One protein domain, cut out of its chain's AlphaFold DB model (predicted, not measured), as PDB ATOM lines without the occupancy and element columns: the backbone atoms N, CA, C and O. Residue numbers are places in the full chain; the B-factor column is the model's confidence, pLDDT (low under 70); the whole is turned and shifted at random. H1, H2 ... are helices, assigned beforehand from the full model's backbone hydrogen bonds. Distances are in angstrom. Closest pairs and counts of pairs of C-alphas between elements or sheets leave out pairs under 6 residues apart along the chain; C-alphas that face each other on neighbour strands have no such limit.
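Overview. This is residues 98 to 152 of the 152 residues of an uncharacterized protein of Proteobacteria bacterium (UniProt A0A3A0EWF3). One long helix, H2, makes a bridge, with H1 set crosswise at its first end like the bar of a T, and a loop, the small helix H3 and a tail beyond its other end. Residues 123 to 133 of H2 and residues 135 to 141 stand free. The printed part has 55 residues with three named helices, H1, H2 and H3 in chain order, and no named strand; the class is all helix. It is only just extended, close to loose, with a radius of gyration of the C-alphas of 15.4 A and spans of 39 by 22 by 21 A.

Arrangement. H2, residues 118 to 134, touches H1, residues 101 to 114, through its residues 118 to 121 alone and residues 107 to 111 of H1. Their closest C-alphas, of Ser 111 and Ser 118, are 5.8 A apart, and their lines are about perpendicular at 78 degrees. H3, residues 143 to 146, is apart from both. In H1 and H2 every O i to N i+4 pair is within hydrogen-bond range; H3 is too short for such a pair.

Along the chain. H2 measures 23.7 A from C-alpha 118 at (123.484, 144.475, 168.662) to C-alpha 134 at (116.660, 125.279, 156.580). H1 measures 19.9 A and begins at C-alpha 101, (111.709, 145.836, 177.501). H3 measures 5.4 A.

Size, cuts and confidence. The C-alphas farthest apart, of His 113 and Cys 152, are 40.8 A apart. The printed part has no cut; the link H1 to H2 is tight and H2 to H3 short. pLDDT is under 70 at residues 135, 137 to 140 and 146 to 152.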
ATOM      1  N   ARG A  98     110.555 145.075 166.802       94.38
ATOM      2  CA  ARG A  98     110.036 145.479 168.116       94.38
ATOM      3  C   ARG A  98     110.361 144.389 169.135       94.38
ATOM      4  O   ARG A  98     110.114 143.217 168.874       94.38
ATOM      5  N   LEU A  99     110.920 144.783 170.275       94.75
ATOM      6  CA  LEU A  99     111.287 143.893 171.375       94.75
ATOM      7  C   LEU A  99     110.631 144.385 172.662       94.75
ATOM      8  O   LEU A  99     110.549 145.594 172.883       94.75
ATOM      9  N   ASP A 100     110.231 143.449 173.515       97.31
ATOM     10  CA  ASP A 100     109.831 143.758 174.886       97.31
ATOM     11  C   ASP A 100     111.012 144.339 175.671       97.31
ATOM     12  O   ASP A 100     112.183 144.060 175.373       97.31
ATOM     13  N   GLU A 101     110.708 145.119 176.707       97.00
ATOM     14  CA  GLU A 101     111.709 145.836 177.501       97.00
ATOM     15  C   GLU A 101     112.776 144.898 178.083       97.00
ATOM     16  O   GLU A 101     113.975 145.150 177.937       97.00
ATOM     17  N   GLU A 102     112.363 143.758 178.643       97.69
ATOM     18  CA  GLU A 102     113.283 142.769 179.207       97.69
ATOM     19  C   GLU A 102     114.239 142.180 178.159       97.69
ATOM     20  O   GLU A 102     115.432 142.002 178.419       97.69
ATOM     21  N   ARG A 103     113.741 141.886 176.950       97.31
ATOM     22  CA  ARG A 103     114.556 141.310 175.868       97.31
ATOM     23  C   ARG A 103     115.561 142.326 175.345       97.31
ATOM     24  O   ARG A 103     116.721 141.986 175.116       97.31
ATOM     25  N   HIS A 104     115.134 143.577 175.202       96.81
ATOM     26  CA  HIS A 104     116.018 144.663 174.804       96.81
ATOM     27  C   HIS A 104     117.104 144.934 175.855       96.81
ATOM     28  O   HIS A 104     118.267 145.123 175.489       96.81
ATOM     29  N   LEU A 105     116.767 144.880 177.149       97.75
ATOM     30  CA  LEU A 105     117.744 145.004 178.231       97.75
ATOM     31  C   LEU A 105     118.788 143.881 178.172       97.75
ATOM     32  O   LEU A 105     119.986 144.163 178.192       97.75
ATOM     33  N   ARG A 106     118.354 142.622 178.024       97.62
ATOM     34  CA  ARG A 106     119.263 141.470 177.889       97.62
ATOM     35  C   ARG A 106     120.196 141.614 176.689       97.62
ATOM     36  O   ARG A 106     121.399 141.419 176.838       97.62
ATOM     37  N   LEU A 107     119.669 142.016 175.529       97.38
ATOM     38  CA  LEU A 107     120.477 142.244 174.329       97.38
ATOM     39  C   LEU A 107     121.527 143.341 174.552       97.38
ATOM     40  O   LEU A 107     122.676 143.176 174.153       97.38
ATOM     41  N   ARG A 108     121.156 144.438 175.224       96.31
ATOM     42  CA  ARG A 108     122.072 145.545 175.536       96.31
ATOM     43  C   ARG A 108     123.176 145.137 176.513       96.31
ATOM     44  O   ARG A 108     124.326 145.524 176.334       96.31
ATOM     45  N   VAL A 109     122.843 144.369 177.549       98.12
ATOM     46  CA  VAL A 109     123.840 143.861 178.505       98.12
ATOM     47  C   VAL A 109     124.799 142.897 177.805       98.12
ATOM     48  O   VAL A 109     126.015 143.003 177.961       98.12
ATOM     49  N   PHE A 110     124.268 141.997 176.976       97.81
ATOM     50  CA  PHE A 110     125.076 141.037 176.233       97.81
ATOM     51  C   PHE A 110     126.000 141.704 175.206       97.81
ATOM     52  O   PHE A 110     127.155 141.294 175.067       97.81
ATOM     53  N   SER A 111     125.536 142.755 174.521       97.12
ATOM     54  CA  SER A 111     126.360 143.507 173.569       97.12
ATOM     55  C   SER A 111     127.504 144.252 174.256       97.12
ATOM     56  O   SER A 111     128.639 144.202 173.775       97.12
ATOM     57  N   ALA A 112     127.247 144.846 175.426       97.00
ATOM     58  CA  ALA A 112     128.277 145.482 176.244       97.00
ATOM     59  C   ALA A 112     129.344 144.480 176.719       97.00
ATOM     60  O   ALA A 112     130.538 144.759 176.618       97.00
ATOM     61  N   HIS A 113     128.927 143.298 177.181       98.06
ATOM     62  CA  HIS A 113     129.843 142.251 177.638       98.06
ATOM     63  C   HIS A 113     130.683 141.667 176.491       98.06
ATOM     64  O   HIS A 113     131.893 141.487 176.622       98.06
ATOM     65  N   SER A 114     130.052 141.406 175.345       95.75
ATOM     66  CA  SER A 114     130.693 140.745 174.200       95.75
ATOM     67  C   SER A 114     131.476 141.703 173.296       95.75
ATOM     68  O   SER A 114     132.136 141.244 172.369       95.75
ATOM     69  N   LYS A 115     131.405 143.023 173.540       96.50
ATOM     70  CA  LYS A 115     132.013 144.085 172.711       96.50
ATOM     71  C   LYS A 115     131.616 143.996 171.229       96.50
ATOM     72  O   LYS A 115     132.416 144.294 170.344       96.50
ATOM     73  N   ARG A 116     130.378 143.580 170.956       96.88
ATOM     74  CA  ARG A 116     129.815 143.425 169.603       96.88
ATOM     75  C   ARG A 116     128.596 144.313 169.435       96.88
ATOM     76  O   ARG A 116     127.904 144.591 170.413       96.88
ATOM     77  N   SER A 117     128.312 144.748 168.208       96.19
ATOM     78  CA  SER A 117     127.098 145.520 167.958       96.19
ATOM     79  C   SER A 117     125.863 144.627 168.109       96.19
ATOM     80  O   SER A 117     125.891 143.433 167.803       96.19
ATOM     81  N   SER A 118     124.753 145.206 168.574       93.31
ATOM     82  CA  SER A 118     123.484 144.475 168.662       93.31
ATOM     83  C   SER A 118     123.022 143.967 167.292       93.31
ATOM     84  O   SER A 118     122.372 142.930 167.228       93.31
ATOM     85  N   GLN A 119     123.372 144.671 166.209       93.50
ATOM     86  CA  GLN A 119     123.072 144.245 164.845       93.50
ATOM     87  C   GLN A 119     123.820 142.954 164.496       93.50
ATOM     88  O   GLN A 119     123.175 141.998 164.085       93.50
ATOM     89  N   ASP A 120     125.129 142.880 164.748       94.75
ATOM     90  CA  ASP A 120     125.931 141.684 164.434       94.75
ATOM     91  C   ASP A 120     125.485 140.459 165.236       94.75
ATOM     92  O   ASP A 120     125.494 139.341 164.728       94.75
ATOM     93  N   ILE A 121     125.107 140.667 166.502       96.12
ATOM     94  CA  ILE A 121     124.587 139.601 167.366       96.12
ATOM     95  C   ILE A 121     123.281 139.046 166.791       96.12
ATOM     96  O   ILE A 121     123.115 137.832 166.713       96.12
ATOM     97  N   LEU A 122     122.364 139.926 166.383       95.38
ATOM     98  CA  LEU A 122     121.084 139.518 165.809       95.38
ATOM     99  C   LEU A 122     121.254 138.862 164.437       95.38
ATOM    100  O   LEU A 122     120.586 137.868 164.174       95.38
ATOM    101  N   THR A 123     122.145 139.381 163.589       93.81
ATOM    102  CA  THR A 123     122.453 138.784 162.285       93.81
ATOM    103  C   THR A 123     123.011 137.377 162.455       93.81
ATOM    104  O   THR A 123     122.446 136.448 161.896       93.81
ATOM    105  N   GLN A 124     124.017 137.183 163.312       95.56
ATOM    106  CA  GLN A 124     124.571 135.848 163.545       95.56
ATOM    107  C   GLN A 124     123.532 134.883 164.130       95.56
ATOM    108  O   GLN A 124     123.433 133.743 163.687       95.56
ATOM    109  N   ALA A 125     122.752 135.322 165.122       95.62
ATOM    110  CA  ALA A 125     121.723 134.474 165.716       95.62
ATOM    111  C   ALA A 125     120.656 134.068 164.688       95.62
ATOM    112  O   ALA A 125     120.153 132.946 164.736       95.62
ATOM    113  N   LEU A 126     120.311 134.970 163.763       94.50
ATOM    114  CA  LEU A 126     119.411 134.673 162.656       94.50
ATOM    115  C   LEU A 126     120.037 133.668 161.688       94.50
ATOM    116  O   LEU A 126     119.361 132.711 161.325       94.50
ATOM    117  N   ASP A 127     121.300 133.852 161.310       93.00
ATOM    118  CA  ASP A 127     122.006 132.948 160.398       93.00
ATOM    119  C   ASP A 127     122.084 131.528 160.984       93.00
ATOM    120  O   ASP A 127     121.682 130.571 160.327       93.00
ATOM    121  N   GLU A 128     122.480 131.385 162.254       94.44
ATOM    122  CA  GLU A 128     122.515 130.093 162.961       94.44
ATOM    123  C   GLU A 128     121.124 129.459 163.088       94.44
ATOM    124  O   GLU A 128     120.961 128.236 162.997       94.44
ATOM    125  N   TYR A 129     120.099 130.285 163.315       92.62
ATOM    126  CA  TYR A 129     118.721 129.820 163.378       92.62
ATOM    127  C   TYR A 129     118.258 129.306 162.014       92.62
ATOM    128  O   TYR A 129     117.720 128.203 161.932       92.62
ATOM    129  N   LEU A 130     118.483 130.064 160.941       89.31
ATOM    130  CA  LEU A 130     118.110 129.662 159.589       89.31
ATOM    131  C   LEU A 130     118.893 128.434 159.141       89.31
ATOM    132  O   LEU A 130     118.289 127.520 158.599       89.31
ATOM    133  N   GLU A 131     120.189 128.346 159.423       87.19
ATOM    134  CA  GLU A 131     120.982 127.159 159.105       87.19
ATOM    135  C   GLU A 131     120.398 125.918 159.786       87.19
ATOM    136  O   GLU A 131     120.154 124.911 159.125       87.19
ATOM    137  N   ARG A 132     120.049 126.010 161.075       88.44
ATOM    138  CA  ARG A 132     119.460 124.890 161.820       88.44
ATOM    139  C   ARG A 132     118.113 124.420 161.263       88.44
ATOM    140  O   ARG A 132     117.866 123.219 161.270       88.44
ATOM    141  N   HIS A 133     117.267 125.338 160.798       86.19
ATOM    142  CA  HIS A 133     115.890 125.031 160.375       86.19
ATOM    143  C   HIS A 133     115.723 124.917 158.849       86.19
ATOM    144  O   HIS A 133     114.743 124.361 158.366       86.19
ATOM    145  N   SER A 134     116.686 125.384 158.052       76.19
ATOM    146  CA  SER A 134     116.660 125.279 156.580       76.19
ATOM    147  C   SER A 134     116.701 123.830 156.083       76.19
ATOM    148  O   SER A 134     116.305 123.532 154.955       76.19
ATOM    149  N   TYR A 135     117.145 122.910 156.940       67.69
ATOM    150  CA  TYR A 135     117.192 121.486 156.652       67.69
ATOM    151  C   TYR A 135     115.873 120.754 156.897       67.69
ATOM    152  O   TYR A 135     115.785 119.590 156.495       67.69
ATOM    153  N   ASP A 136     114.864 121.402 157.484       73.56
ATOM    154  CA  ASP A 136     113.525 120.834 157.613       73.56
ATOM    155  C   ASP A 136     112.945 120.638 156.202       73.56
ATOM    156  O   ASP A 136     112.884 121.567 155.394       73.56
ATOM    157  N   GLY A 137     112.592 119.393 155.861       65.31
ATOM    158  CA  GLY A 137     112.516 118.876 154.481       65.31
ATOM    159  C   GLY A 137     111.666 119.655 153.463       65.31
ATOM    160  O   GLY A 137     111.861 119.477 152.260       65.31
ATOM    161  N   ASN A 138     110.790 120.556 153.911       69.06
ATOM    162  CA  ASN A 138     109.991 121.419 153.042       69.06
ATOM    163  C   ASN A 138     110.768 122.614 152.454       69.06
ATOM    164  O   ASN A 138     110.417 123.061 151.365       69.06
ATOM    165  N   MET A 139     111.813 123.135 153.113       68.00
ATOM    166  CA  MET A 139     112.560 124.308 152.613       68.00
ATOM    167  C   MET A 139     113.730 123.953 151.688       68.00
ATOM    168  O   MET A 139     114.135 124.783 150.875       68.00
ATOM    169  N   ARG A 140     114.232 122.711 151.739       66.44
ATOM    170  CA  ARG A 140     115.385 122.250 150.937       66.44
ATOM    171  C   ARG A 140     115.189 122.364 149.421       66.44
ATOM    172  O   ARG A 140     116.163 122.538 148.700       66.44
ATOM    173  N   HIS A 141     113.946 122.274 148.951       71.56
ATOM    174  CA  HIS A 141     113.593 122.302 147.525       71.56
ATOM    175  C   HIS A 141     112.971 123.637 147.096       71.56
ATOM    176  O   HIS A 141     112.375 123.729 146.028       71.56
ATOM    177  N   CYS A 142     113.045 124.669 147.939       75.31
ATOM    178  CA  CYS A 142     112.487 125.964 147.591       75.31
ATOM    179  C   CYS A 142     113.457 126.719 146.671       75.31
ATOM    180  O   CYS A 142     114.479 127.244 147.125       75.31
ATOM    181  N   ASP A 143     113.117 126.805 145.384       74.81
ATOM    182  CA  ASP A 143     113.897 127.524 144.361       74.81
ATOM    183  C   ASP A 143     114.149 128.999 144.734       74.81
ATOM    184  O   ASP A 143     115.189 129.573 144.405       74.81
ATOM    185  N   CYS A 144     113.239 129.588 145.512       77.12
ATOM    186  CA  CYS A 144     113.336 130.938 146.061       77.12
ATOM    187  C   CYS A 144     114.579 131.190 146.925       77.12
ATOM    188  O   CYS A 144     115.072 132.315 146.965       77.12
ATOM    189  N   LEU A 145     115.077 130.171 147.636       73.19
ATOM    190  CA  LEU A 145     116.246 130.301 148.515       73.19
ATOM    191  C   LEU A 145     117.572 130.193 147.747       73.19
ATOM    192  O   LEU A 145     118.597 130.655 148.239       73.19
ATOM    193  N   HIS A 146     117.554 129.619 146.539       69.94
ATOM    194  CA  HIS A 146     118.743 129.432 145.703       69.94
ATOM    195  C   HIS A 146     118.933 130.540 144.659       69.94
ATOM    196  O   HIS A 146     120.021 130.659 144.092       69.94
ATOM    197  N   GLN A 147     117.914 131.368 144.399       67.44
ATOM    198  CA  GLN A 147     118.026 132.481 143.458       67.44
ATOM    199  C   GLN A 147     118.380 133.804 144.158       67.44
ATOM    200  O   GLN A 147     117.536 134.396 144.839       67.44
ATOM    201  N   PRO A 148     119.592 134.351 143.941       56.28
ATOM    202  CA  PRO A 148     119.932 135.686 144.408       56.28
ATOM    203  C   PRO A 148     119.173 136.723 143.567       56.28
ATOM    204  O   PRO A 148     119.613 137.114 142.488       56.28
ATOM    205  N   GLY A 149     117.995 137.154 144.027       61.06
ATOM    206  CA  GLY A 149     117.206 138.154 143.294       61.06
ATOM    207  C   GLY A 149     115.711 138.224 143.589       61.06
ATOM    208  O   GLY A 149     115.043 139.065 142.992       61.06
ATOM    209  N   GLY A 150     115.178 137.392 144.490       54.31
ATOM    210  CA  GLY A 150     113.804 137.544 144.985       54.31
ATOM    211  C   GLY A 150     112.723 137.343 143.923       54.31
ATOM    212  O   GLY A 150     111.698 138.016 143.969       54.31
ATOM    213  N   LYS A 151     112.949 136.451 142.954       55.66
ATOM    214  CA  LYS A 151     111.903 136.025 142.022       55.66
ATOM    215  C   LYS A 151     111.303 134.709 142.506       55.66
ATOM    216  O   LYS A 151     111.771 133.635 142.146       55.66
ATOM    217  N   CYS A 152     110.290 134.863 143.345       53.38
ATOM    218  CA  CYS A 152     109.124 133.999 143.443       53.38
ATOM    219  C   CYS A 152     107.947 134.889 143.000       53.38
ATOM    220  O   CYS A 152     107.060 134.379 142.301       53.38
TER     221      CYS A 152